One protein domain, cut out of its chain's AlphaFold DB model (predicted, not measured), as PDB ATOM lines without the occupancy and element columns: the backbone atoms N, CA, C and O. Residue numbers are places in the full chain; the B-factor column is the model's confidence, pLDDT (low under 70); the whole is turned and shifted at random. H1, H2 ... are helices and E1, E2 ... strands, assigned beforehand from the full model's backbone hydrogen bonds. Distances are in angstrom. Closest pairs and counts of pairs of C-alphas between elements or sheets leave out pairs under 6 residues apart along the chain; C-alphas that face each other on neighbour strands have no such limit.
ATOM      1  N   ARG A   3     129.849   4.186  30.497       94.38
ATOM      2  CA  ARG A   3     130.589   3.441  29.474       94.38
ATOM      3  C   ARG A   3     131.372   2.305  30.124       94.38
ATOM      4  O   ARG A   3     132.050   2.534  31.123       94.38
ATOM      5  N   ILE A   4     131.281   1.105  29.561       94.25
ATOM      6  CA  ILE A   4     132.073  -0.059  29.967       94.25
ATOM      7  C   ILE A   4     132.810  -0.569  28.733       94.25
ATOM      8  O   ILE A   4     132.181  -0.833  27.711       94.25
ATOM      9  N   ILE A   5     134.133  -0.692  28.834       94.75
ATOM     10  CA  ILE A   5     134.982  -1.180  27.748       94.75
ATOM     11  C   ILE A   5     135.322  -2.643  28.014       94.75
ATOM     12  O   ILE A   5     135.778  -2.995  29.101       94.75
ATOM     13  N   PHE A   6     135.112  -3.478  27.006       92.75
ATOM     14  CA  PHE A   6     135.439  -4.892  27.017       92.75
ATOM     15  C   PHE A   6     136.558  -5.156  26.024       92.75
ATOM     16  O   PHE A   6     136.572  -4.627  24.915       92.75
ATOM     17  N   THR A   7     137.493  -6.009  26.417       92.25
ATOM     18  CA  THR A   7     138.598  -6.400  25.556       92.25
ATOM     19  C   THR A   7     138.578  -7.908  25.400       92.25
ATOM     20  O   THR A   7     138.546  -8.657  26.375       92.25
ATOM     21  N   TYR A   8     138.576  -8.386  24.157       86.38
ATOM     22  CA  TYR A   8     138.793  -9.801  23.885       86.38
ATOM     23  C   TYR A   8     139.413 -10.018  22.499       86.38
ATOM     24  O   TYR A   8     139.129  -9.259  21.570       86.38
ATOM     25  N   PRO A   9     140.255 -11.051  22.320       89.06
ATOM     26  CA  PRO A   9     140.788 -11.370  21.005       89.06
ATOM     27  C   PRO A   9     139.706 -11.964  20.095       89.06
ATOM     28  O   PRO A   9     139.110 -12.981  20.461       89.06
ATOM     29  N   ARG A  10     139.505 -11.418  18.894       89.19
ATOM     30  CA  ARG A  10     138.632 -11.976  17.846       89.19
ATOM     31  C   ARG A  10     139.410 -12.680  16.760       89.19
ATOM     32  O   ARG A  10     140.517 -12.265  16.425       89.19
ATOM     33  N   ALA A  11     138.819 -13.734  16.209       87.25
ATOM     34  CA  ALA A  11     139.363 -14.386  15.031       87.25
ATOM     35  C   ALA A  11     139.179 -13.487  13.800       87.25
ATOM     36  O   ALA A  11     138.136 -12.860  13.629       87.25
ATOM     37  N   TYR A  12     140.186 -13.450  12.936       88.81
ATOM     38  CA  TYR A  12     140.087 -12.828  11.619       88.81
ATOM     39  C   TYR A  12     140.688 -13.751  10.562       88.81
ATOM     40  O   TYR A  12     141.488 -14.641  10.875       88.81
ATOM     41  N   LYS A  13     140.302 -13.522   9.307       87.62
ATOM     42  CA  LYS A  13     140.900 -14.178   8.144       87.62
ATOM     43  C   LYS A  13     141.552 -13.133   7.256       87.62
ATOM     44  O   LYS A  13     140.980 -12.082   6.989       87.62
ATOM     45  N   GLU A  14     142.748 -13.440   6.795       89.12
ATOM     46  CA  GLU A  14     143.530 -12.583   5.918       89.12
ATOM     47  C   GLU A  14     143.866 -13.353   4.647       89.12
ATOM     48  O   GLU A  14     144.314 -14.500   4.710       89.12
ATOM     49  N   ARG A  15     143.599 -12.730   3.498       88.75
ATOM     50  CA  ARG A  15     144.016 -13.242   2.195       88.75
ATOM     51  C   ARG A  15     145.402 -12.693   1.902       88.75
ATOM     52  O   ARG A  15     145.594 -11.483   1.958       88.75
ATOM     53  N   VAL A  16     146.335 -13.582   1.603       88.88
ATOM     54  CA  VAL A  16     147.713 -13.243   1.258       88.88
ATOM     55  C   VAL A  16     147.973 -13.810  -0.125       88.88
ATOM     56  O   VAL A  16     147.755 -15.000  -0.349       88.88
ATOM     57  N   ILE A  17     148.401 -12.960  -1.052       88.94
ATOM     58  CA  ILE A  17     148.878 -13.418  -2.356       88.94
ATOM     59  C   ILE A  17     150.225 -14.089  -2.110       88.94
ATOM     60  O   ILE A  17     151.105 -13.496  -1.487       88.94
ATOM     61  N   ILE A  18     150.344 -15.339  -2.537       84.69
ATOM     62  CA  ILE A  18     151.575 -16.106  -2.423       84.69
ATOM     63  C   ILE A  18     152.277 -16.016  -3.768       84.69
ATOM     64  O   ILE A  18     151.713 -16.404  -4.793       84.69
ATOM     65  N   ASP A  19     153.505 -15.511  -3.752       80.06
ATOM     66  CA  ASP A  19     154.363 -15.576  -4.922       80.06
ATOM     67  C   ASP A  19     154.779 -17.035  -5.141       80.06
ATOM     68  O   ASP A  19     155.378 -17.671  -4.272       80.06
ATOM     69  N   ILE A  20     154.432 -17.573  -6.309       74.00
ATOM     70  CA  ILE A  20     154.741 -18.952  -6.700       74.00
ATOM     71  C   ILE A  20     156.257 -19.190  -6.671       74.00
ATOM     72  O   ILE A  20     156.691 -20.294  -6.353       74.00
ATOM     73  N   SER A  21     157.059 -18.154  -6.944       71.81
ATOM     74  CA  SER A  21     158.522 -18.237  -6.926       71.81
ATOM     75  C   SER A  21     159.121 -18.434  -5.528       71.81
ATOM     76  O   SER A  21     160.263 -18.878  -5.417       71.81
ATOM     77  N   GLU A  22     158.364 -18.153  -4.463       73.00
ATOM     78  CA  GLU A  22     158.786 -18.355  -3.070       73.00
ATOM     79  C   GLU A  22     158.378 -19.730  -2.515       73.00
ATOM     80  O   GLU A  22     158.761 -20.093  -1.398       73.00
ATOM     81  N   ILE A  23     157.600 -20.512  -3.271       72.62
ATOM     82  CA  ILE A  23     157.152 -21.844  -2.865       72.62
ATOM     83  C   ILE A  23     158.222 -22.869  -3.253       72.62
ATOM     84  O   ILE A  23     158.619 -22.968  -4.412       72.62
ATOM     85  N   ASP A  24     158.659 -23.687  -2.293       71.94
ATOM     86  CA  ASP A  24     159.460 -24.872  -2.600       71.94
ATOM     87  C   ASP A  24     158.564 -25.926  -3.267       71.94
ATOM     88  O   ASP A  24     157.790 -26.634  -2.621       71.94
ATOM     89  N   LEU A  25     158.626 -25.971  -4.598       69.94
ATOM     90  CA  LEU A  25     157.809 -26.839  -5.446       69.94
ATOM     91  C   LEU A  25     158.449 -28.207  -5.710       69.94
ATOM     92  O   LEU A  25     157.946 -28.952  -6.558       69.94
ATOM     93  N   SER A  26     159.527 -28.545  -4.994       69.00
ATOM     94  CA  SER A  26     160.290 -29.785  -5.189       69.00
ATOM     95  C   SER A  26     159.432 -31.058  -5.142       69.00
ATOM     96  O   SER A  26     159.714 -31.991  -5.892       69.00
ATOM     97  N   ASP A  27     158.342 -31.063  -4.365       62.97
ATOM     98  CA  ASP A  27     157.439 -32.215  -4.217       62.97
ATOM     99  C   ASP A  27     156.152 -32.157  -5.073       62.97
ATOM    100  O   ASP A  27     155.499 -33.185  -5.265       62.97
ATOM    101  N   VAL A  28     155.750 -30.986  -5.591       64.81
ATOM    102  CA  VAL A  28     154.413 -30.788  -6.210       64.81
ATOM    103  C   VAL A  28     154.482 -30.521  -7.721       64.81
ATOM    104  O   VAL A  28     153.527 -30.811  -8.440       64.81
ATOM    105  N   GLY A  29     155.633 -30.087  -8.241       66.12
ATOM    106  CA  GLY A  29     155.862 -29.864  -9.669       66.12
ATOM    107  C   GLY A  29     155.110 -28.646 -10.221       66.12
ATOM    108  O   GLY A  29     153.882 -28.613 -10.266       66.12
ATOM    109  N   PHE A  36     146.985 -20.728 -13.755       79.62
ATOM    110  CA  PHE A  36     146.524 -19.801 -12.720       79.62
ATOM    111  C   PHE A  36     147.312 -18.487 -12.780       79.62
ATOM    112  O   PHE A  36     148.537 -18.512 -12.877       79.62
ATOM    113  N   ASP A  37     146.612 -17.352 -12.692       80.19
ATOM    114  CA  ASP A  37     147.235 -16.018 -12.665       80.19
ATOM    115  C   ASP A  37     147.792 -15.659 -11.273       80.19
ATOM    116  O   ASP A  37     148.784 -14.941 -11.163       80.19
ATOM    117  N   GLU A  38     147.169 -16.164 -10.200       81.56
ATOM    118  CA  GLU A  38     147.562 -15.907  -8.811       81.56
ATOM    119  C   GLU A  38     147.243 -17.092  -7.882       81.56
ATOM    120  O   GLU A  38     146.264 -17.815  -8.078       81.56
ATOM    121  N   ILE A  39     148.049 -17.262  -6.826       85.19
ATOM    122  CA  ILE A  39     147.749 -18.162  -5.706       85.19
ATOM    123  C   ILE A  39     147.417 -17.316  -4.482       85.19
ATOM    124  O   ILE A  39     148.210 -16.485  -4.046       85.19
ATOM    125  N   ILE A  40     146.252 -17.563  -3.883       88.94
ATOM    126  CA  ILE A  40     145.820 -16.872  -2.668       88.94
ATOM    127  C   ILE A  40     145.822 -17.851  -1.497       88.94
ATOM    128  O   ILE A  40     145.023 -18.786  -1.433       88.94
ATOM    129  N   GLY A  41     146.688 -17.586  -0.523       88.62
ATOM    130  CA  GLY A  41     146.639 -18.203   0.793       88.62
ATOM    131  C   GLY A  41     145.622 -17.512   1.697       88.62
ATOM    132  O   GLY A  41     145.432 -16.297   1.639       88.62
ATOM    133  N   VAL A  42     144.987 -18.274   2.589       89.19
ATOM    134  CA  VAL A  42     144.138 -17.721   3.652       89.19
ATOM    135  C   VAL A  42     144.760 -18.045   5.002       89.19
ATOM    136  O   VAL A  42     144.819 -19.206   5.406       89.19
ATOM    137  N   LYS A  43     145.192 -17.012   5.729       89.62
ATOM    138  CA  LYS A  43     145.727 -17.137   7.087       89.62
ATOM    139  C   LYS A  43     144.649 -16.785   8.101       89.62
ATOM    140  O   LYS A  43     143.947 -15.786   7.961       89.62
ATOM    141  N   SER A  44     144.527 -17.601   9.141       89.75
ATOM    142  CA  SER A  44     143.699 -17.269  10.304       89.75
ATOM    143  C   SER A  44     144.569 -16.631  11.382       89.75
ATOM    144  O   SER A  44     145.685 -17.087  11.636       89.75
ATOM    145  N   GLY A  45     144.064 -15.582  12.021       89.00
ATOM    146  CA  GLY A  45     144.758 -14.872  13.090       89.00
ATOM    147  C   GLY A  45     143.813 -14.450  14.205       89.00
ATOM    148  O   GLY A  45     142.610 -14.719  14.162       89.00
ATOM    149  N   ARG A  46     144.367 -13.785  15.223       88.94
ATOM    150  CA  ARG A  46     143.584 -13.146  16.285       88.94
ATOM    151  C   ARG A  46     144.000 -11.694  16.460       88.94
ATOM    152  O   ARG A  46     145.190 -11.389  16.446       88.94
ATOM    153  N   ALA A  47     143.023 -10.814  16.620       88.38
ATOM    154  CA  ALA A  47     143.227  -9.391  16.854       88.38
ATOM    155  C   ALA A  47     142.578  -8.997  18.175       88.38
ATOM    156  O   ALA A  47     141.489  -9.472  18.487       88.38
ATOM    157  N   GLN A  48     143.255  -8.162  18.960       91.19
ATOM    158  CA  GLN A  48     142.664  -7.599  20.166       91.19
ATOM    159  C   GLN A  48     141.606  -6.571  19.763       91.19
ATOM    160  O   GLN A  48     141.955  -5.584  19.122       91.19
ATOM    161  N   SER A  49     140.351  -6.804  20.147       91.12
ATOM    162  CA  SER A  49     139.249  -5.863  19.927       91.12
ATOM    163  C   SER A  49     138.920  -5.094  21.205       91.12
ATOM    164  O   SER A  49     139.161  -5.602  22.311       91.12
ATOM    165  N   PHE A  50     138.376  -3.887  21.040       92.56
ATOM    166  CA  PHE A  50     137.998  -2.970  22.122       92.56
ATOM    167  C   PHE A  50     136.536  -2.539  21.984       92.56
ATOM    168  O   PHE A  50     136.232  -1.501  21.406       92.56
ATOM    169  N   ASP A  51     135.625  -3.334  22.530       94.00
ATOM    170  CA  ASP A  51     134.198  -3.027  22.464       94.00
ATOM    171  C   ASP A  51     133.767  -2.113  23.589       94.00
ATOM    172  O   ASP A  51     134.347  -2.100  24.675       94.00
ATOM    173  N   CYS A  52     132.677  -1.404  23.356       94.19
ATOM    174  CA  CYS A  52     132.112  -0.475  24.303       94.19
ATOM    175  C   CYS A  52     130.609  -0.731  24.442       94.19
ATOM    176  O   CYS A  52     129.864  -0.756  23.465       94.19
ATOM    177  N   VAL A  53     130.153  -0.918  25.678       94.94
ATOM    178  CA  VAL A  53     128.729  -0.891  26.014       94.94
ATOM    179  C   VAL A  53     128.445   0.430  26.706       94.94
ATOM    180  O   VAL A  53     129.027   0.738  27.752       94.94
ATOM    181  N   GLN A  54     127.555   1.215  26.113       94.56
ATOM    182  CA  GLN A  54     127.246   2.561  26.571       94.56
ATOM    183  C   GLN A  54     125.774   2.668  26.951       94.56
ATOM    184  O   GLN A  54     124.906   2.325  26.159       94.56
ATOM    185  N   LEU A  55     125.496   3.175  28.151       93.69
ATOM    186  CA  LEU A  55     124.152   3.494  28.623       93.69
ATOM    187  C   LEU A  55     124.002   5.009  28.740       93.69
ATOM    188  O   LEU A  55     124.693   5.672  29.532       93.69
ATOM    189  N   ASP A  56     123.049   5.553  27.997       92.75
ATOM    190  CA  ASP A  56     122.520   6.872  28.282       92.75
ATOM    191  C   ASP A  56     121.454   6.764  29.379       92.75
ATOM    192  O   ASP A  56     120.391   6.177  29.207       92.75
ATOM    193  N   LYS A  57     121.756   7.339  30.546       92.44
ATOM    194  CA  LYS A  57     120.873   7.297  31.717       92.44
ATOM    195  C   LYS A  57     119.633   8.178  31.558       92.44
ATOM    196  O   LYS A  57     118.678   7.975  32.295       92.44
ATOM    197  N   ASN A  58     119.670   9.156  30.653       92.81
ATOM    198  CA  ASN A  58     118.567  10.090  30.452       92.81
ATOM    199  C   ASN A  58     117.503   9.482  29.535       92.81
ATOM    200  O   ASN A  58     116.314   9.592  29.816       92.81
ATOM    201  N   THR A  59     117.939   8.828  28.459       90.69
ATOM    202  CA  THR A  59     117.055   8.217  27.454       90.69
ATOM    203  C   THR A  59     116.796   6.730  27.707       90.69
ATOM    204  O   THR A  59     115.846   6.174  27.167       90.69
ATOM    205  N   GLY A  60     117.625   6.068  28.522       89.81
ATOM    206  CA  GLY A  60     117.576   4.620  28.741       89.81
ATOM    207  C   GLY A  60     118.166   3.801  27.587       89.81
ATOM    208  O   GLY A  60     118.111   2.573  27.626       89.81
ATOM    209  N   VAL A  61     118.742   4.454  26.572       92.19
ATOM    210  CA  VAL A  61     119.296   3.791  25.388       92.19
ATOM    211  C   VAL A  61     120.616   3.104  25.725       92.19
ATOM    212  O   VAL A  61     121.530   3.713  26.290       92.19
ATOM    213  N   ILE A  62     120.723   1.832  25.332       93.81
ATOM    214  CA  ILE A  62     121.951   1.041  25.418       93.81
ATOM    215  C   ILE A  62     122.514   0.857  24.011       93.81
ATOM    216  O   ILE A  62     121.844   0.312  23.139       93.81
ATOM    217  N   GLN A  63     123.756   1.282  23.809       94.31
ATOM    218  CA  GLN A  63     124.498   1.099  22.566       94.31
ATOM    219  C   GLN A  63     125.547   0.004  22.751       94.31
ATOM    220  O   GLN A  63     126.320   0.028  23.714       94.31
ATOM    221  N   PHE A  64     125.598  -0.923  21.799       94.50
ATOM    222  CA  PHE A  64     126.650  -1.929  21.684       94.50
ATOM    223  C   PHE A  64     127.601  -1.501  20.566       94.50
ATOM    224  O   PHE A  64     127.331  -1.729  19.390       94.50
ATOM    225  N   GLN A  65     128.692  -0.837  20.928       94.38
ATOM    226  CA  GLN A  65     129.711  -0.365  19.996       94.38
ATOM    227  C   GLN A  65     130.756  -1.470  19.830       94.38
ATOM    228  O   GLN A  65     131.566  -1.727  20.723       94.38
ATOM    229  N   ILE A  66     130.674  -2.166  18.701       93.50
ATOM    230  CA  ILE A  66     131.491  -3.335  18.386       93.50
ATOM    231  C   ILE A  66     132.668  -2.887  17.527       93.50
ATOM    232  O   ILE A  66     132.471  -2.390  16.421       93.50
ATOM    233  N   ASP A  67     133.885  -3.079  18.023       91.06
ATOM    234  CA  ASP A  67     135.099  -2.691  17.310       91.06
ATOM    235  C   ASP A  67     135.237  -3.485  16.008       91.06
ATOM    236  O   ASP A  67     135.328  -4.715  16.022       91.06
ATOM    237  N   HIS A  68     135.265  -2.776  14.884       83.94
ATOM    238  CA  HIS A  68     135.481  -3.335  13.556       83.94
ATOM    239  C   HIS A  68     136.950  -3.155  13.126       83.94
ATOM    240  O   HIS A  68     137.259  -2.632  12.053       83.94
ATOM    241  N   SER A  69     137.898  -3.586  13.959       75.75
ATOM    242  CA  SER A  69     139.323  -3.542  13.626       75.75
ATOM    243  C   SER A  69     139.779  -4.811  12.889       75.75
ATOM    244  O   SER A  69     139.643  -5.926  13.384       75.75
ATOM    245  N   ARG A  70     140.407  -4.651  11.713       69.50
ATOM    246  CA  ARG A  70     140.863  -5.744  10.816       69.50
ATOM    247  C   ARG A  70     139.702  -6.525  10.182       69.50
ATOM    248  O   ARG A  70     138.551  -6.310  10.531       69.50
ATOM    249  N   ASN A  71     140.008  -7.409   9.225       74.44
ATOM    250  CA  ASN A  71     139.057  -8.247   8.469       74.44
ATOM    251  C   ASN A  71     138.334  -9.291   9.358       74.44
ATOM    252  O   ASN A  71     138.405 -10.502   9.122       74.44
ATOM    253  N   ILE A  72     137.697  -8.829  10.433       82.31
ATOM    254  CA  ILE A  72     136.799  -9.589  11.290       82.31
ATOM    255  C   ILE A  72     135.583  -9.967  10.446       82.31
ATOM    256  O   ILE A  72     135.100  -9.195   9.622       82.31
ATOM    257  N   LEU A  73     135.111 -11.195  10.627       79.81
ATOM    258  CA  LEU A  73     133.954 -11.707   9.906       79.81
ATOM    259  C   LEU A  73     132.669 -11.060  10.449       79.81
ATOM    260  O   LEU A  73     132.533 -10.914  11.662       79.81
ATOM    261  N   LYS A  74     131.701 -10.745   9.576       80.06
ATOM    262  CA  LYS A  74     130.387 -10.186   9.967       80.06
ATOM    263  C   LYS A  74     129.717 -11.022  11.069       80.06
ATOM    264  O   LYS A  74     129.322 -10.484  12.098       80.06
ATOM    265  N   ASP A  75     129.744 -12.348  10.932       83.31
ATOM    266  CA  ASP A  75     129.195 -13.280  11.927       83.31
ATOM    267  C   ASP A  75     129.835 -13.144  13.323       83.31
ATOM    268  O   ASP A  75     129.164 -13.331  14.342       83.31
ATOM    269  N   GLU A  76     131.128 -12.808  13.399       84.81
ATOM    270  CA  GLU A  76     131.819 -12.575  14.675       84.81
ATOM    271  C   GLU A  76     131.344 -11.277  15.334       84.81
ATOM    272  O   GLU A  76     131.229 -11.223  16.561       84.81
ATOM    273  N   MET A  77     131.032 -10.246  14.542       85.56
ATOM    274  CA  MET A  77     130.471  -8.990  15.044       85.56
ATOM    275  C   MET A  77     129.047  -9.174  15.564       85.56
ATOM    276  O   MET A  77     128.745  -8.768  16.688       85.56
ATOM    277  N   ASP A  78     128.201  -9.863  14.799       85.12
ATOM    278  CA  ASP A  78     126.827 -10.174  15.203       85.12
ATOM    279  C   ASP A  78     126.812 -11.019  16.485       85.12
ATOM    280  O   ASP A  78     126.016 -10.802  17.408       85.12
ATOM    281  N   SER A  79     127.749 -11.966  16.582       88.81
ATOM    282  CA  SER A  79     127.954 -12.775  17.782       88.81
ATOM    283  C   SER A  79     128.424 -11.939  18.975       88.81
ATOM    284  O   SER A  79     127.999 -12.205  20.104       88.81
ATOM    285  N   ALA A  80     129.269 -10.926  18.758       89.75
ATOM    286  CA  ALA A  80     129.732 -10.008  19.797       89.75
ATOM    287  C   ALA A  80     128.575  -9.186  20.380       89.75
ATOM    288  O   ALA A  80     128.353  -9.206  21.593       89.75
ATOM    289  N   ALA A  81     127.793  -8.530  19.518       89.31
ATOM    290  CA  ALA A  81     126.634  -7.737  19.925       89.31
ATOM    291  C   ALA A  81     125.627  -8.585  20.718       89.31
ATOM    292  O   ALA A  81     125.206  -8.216  21.819       89.31
ATOM    293  N   ARG A  82     125.312  -9.786  20.214       91.31
ATOM    294  CA  ARG A  82     124.414 -10.733  20.888       91.31
ATOM    295  C   ARG A  82     124.939 -11.161  22.256       91.31
ATOM    296  O   ARG A  82     124.162 -11.241  23.207       91.31
ATOM    297  N   ARG A  83     126.245 -11.422  22.373       92.38
ATOM    298  CA  ARG A  83     126.886 -11.808  23.637       92.38
ATOM    299  C   ARG A  83     126.730 -10.721  24.693       92.38
ATOM    300  O   ARG A  83     126.324 -11.036  25.807       92.38
ATOM    301  N   TYR A  84     127.015  -9.464  24.355       92.81
ATOM    302  CA  TYR A  84     126.881  -8.363  25.310       92.81
ATOM    303  C   TYR A  84     125.431  -8.119  25.718       92.81
ATOM    304  O   TYR A  84     125.164  -7.896  26.898       92.81
ATOM    305  N   ARG A  85     124.489  -8.237  24.774       92.06
ATOM    306  CA  ARG A  85     123.058  -8.167  25.080       92.06
ATOM    307  C   ARG A  85     122.642  -9.254  26.071       92.06
ATOM    308  O   ARG A  85     122.023  -8.933  27.079       92.06
ATOM    309  N   HIS A  86     123.006 -10.514  25.826       92.31
ATOM    310  CA  HIS A  86     122.694 -11.607  26.754       92.31
ATOM    311  C   HIS A  86     123.356 -11.409  28.116       92.31
ATOM    312  O   HIS A  86     122.678 -11.502  29.127       92.31
ATOM    313  N   MET A  87     124.638 -11.040  28.149       92.00
ATOM    314  CA  MET A  87     125.355 -10.780  29.398       92.00
ATOM    315  C   MET A  87     124.662  -9.710  30.254       92.00
ATOM    316  O   MET A  87     124.569  -9.871  31.469       92.00
ATOM    317  N   LEU A  88     124.142  -8.642  29.639       91.50
ATOM    318  CA  LEU A  88     123.365  -7.621  30.344       91.50
ATOM    319  C   LEU A  88     122.024  -8.154  30.858       91.50
ATOM    320  O   LEU A  88     121.697  -7.948  32.025       91.50
ATOM    321  N   VAL A  89     121.248  -8.823  30.002       91.69
ATOM    322  CA  VAL A  89     119.909  -9.323  30.355       91.69
ATOM    323  C   VAL A  89     119.987 -10.406  31.431       91.69
ATOM    324  O   VAL A  89     119.267 -10.333  32.427       91.69
ATOM    325  N   ASP A  90     120.870 -11.387  31.249       93.06
ATOM    326  CA  ASP A  90     121.074 -12.486  32.190       93.06
ATOM    327  C   ASP A  90     121.675 -11.969  33.499       93.06
ATOM    328  O   ASP A  90     121.136 -12.256  34.564       93.06
ATOM    329  N   GLY A  91     122.704 -11.116  33.437       92.25
ATOM    330  CA  GLY A  91     123.306 -10.528  34.635       92.25
ATOM    331  C   GLY A  91     122.319  -9.688  35.449       92.25
ATOM    332  O   GLY A  91     122.299  -9.767  36.677       92.25
ATOM    333  N   TYR A  92     121.445  -8.920  34.789       91.44
ATOM    334  CA  TYR A  92     120.396  -8.175  35.485       91.44
ATOM    335  C   TYR A  92     119.379  -9.112  36.147       91.44
ATOM    336  O   TYR A  92     118.995  -8.875  37.297       91.44
ATOM    337  N   ARG A  93     118.965 -10.178  35.446       94.19
ATOM    338  CA  ARG A  93     118.055 -11.196  35.982       94.19
ATOM    339  C   ARG A  93     118.650 -11.896  37.193       94.19
ATOM    340  O   ARG A  93     117.942 -12.056  38.177       94.19
ATOM    341  N   ASP A  94     119.920 -12.267  37.153       95.44
ATOM    342  CA  ASP A  94     120.565 -13.000  38.243       95.44
ATOM    343  C   ASP A  94     120.670 -12.148  39.522       95.44
ATOM    344  O   ASP A  94     120.552 -12.671  40.629       95.44
ATOM    345  N   ILE A  95     120.825 -10.825  39.385       95.00
ATOM    346  CA  ILE A  95     120.893  -9.885  40.518       95.00
ATOM    347  C   ILE A  95     119.499  -9.528  41.057       95.00
ATOM    348  O   ILE A  95     119.314  -9.435  42.269       95.00
ATOM    349  N   ASN A  96     118.524  -9.289  40.175       94.31
ATOM    350  CA  ASN A  96     117.229  -8.698  40.548       94.31
ATOM    351  C   ASN A  96     116.062  -9.695  40.523       94.31
ATOM    352  O   ASN A  96     114.947  -9.334  40.888       94.31
ATOM    353  N   ASN A  97     116.295 -10.925  40.061       93.62
ATOM    354  CA  ASN A  97     115.281 -11.949  39.794       93.62
ATOM    355  C   ASN A  97     114.147 -11.472  38.857       93.62
ATOM    356  O   ASN A  97     113.010 -11.934  38.942       93.62
TER     357      ASN A  97
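AT A GLANCE: This is residues 3 to 29 and 36 to 97 of the 220 residues of an uncharacterized protein of Dickeya zeae (UniProt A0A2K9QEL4). A long twisted ribbon of two antiparallel strands, E1 and E2, makes the length of this domain; at one end the short E3 joins its edge, and the single helix H1 packs over one face there. The ribbon runs on beyond the helix to a loop, residues 21 to 29, that sticks out, as does the far end of H1 with residues 89 to 97. The printed part has 89 residues, with E1, E2, E3 and H1 in that order, sheet order E1 - E2 - E3, antiparallel, class mixed. It is extended, a rod with a radius of gyration of the C-alphas of 20.5 A, spanning 67 by 24 by 19 A.

IN THESE COORDINATES: Find C-alpha 3 at (130.589, 3.441, 29.474); from there E1, residues 3 to 18, runs 42.9 A and bends by 51 degrees at residue 8. E2, residues 39 to 55, comes back over 46.9 A and bends by 52 degrees at residue 45. E3 is residues 62 to 65, 9.6 A. H1, residues 74 to 96, runs 33.3 A to C-alpha 96 at (117.229, -8.698, 40.548).

HOW THE PARTS SIT: Look first at E1 and E2, antiparallel at 168 degrees, where N 4 and O 53 are 2.9 A apart, within hydrogen-bond range. E2 and E3 form a hairpin, with N 54 and O 63 at 2.9 A. E1 and E3 are apart. The sheet is twisted, up to 4.3 A off its best plane. H1 is on it in two layers, a helix on one face of a sheet, at a height over the sheet of 9.9 A. It lies over E2 and E3, along the strands, at 21 degrees to E2 on the local plane; the closest C-alphas of E3 and H1, Phe 64 and Ala 81, are 6.1 A apart. In H1 every O i to N i+4 pair is within hydrogen-bond range.

THE WHOLE: The C-alphas farthest apart, Ser 26 and Asn 58, are 67.8 A apart. Residues 30 to 35 are not printed, and 14.1 A separates C-alphas 29 and 36; the links E2 to E3 and E3 to H1 are short. Look for pLDDT under 70 at residues 25 to 29 and 70.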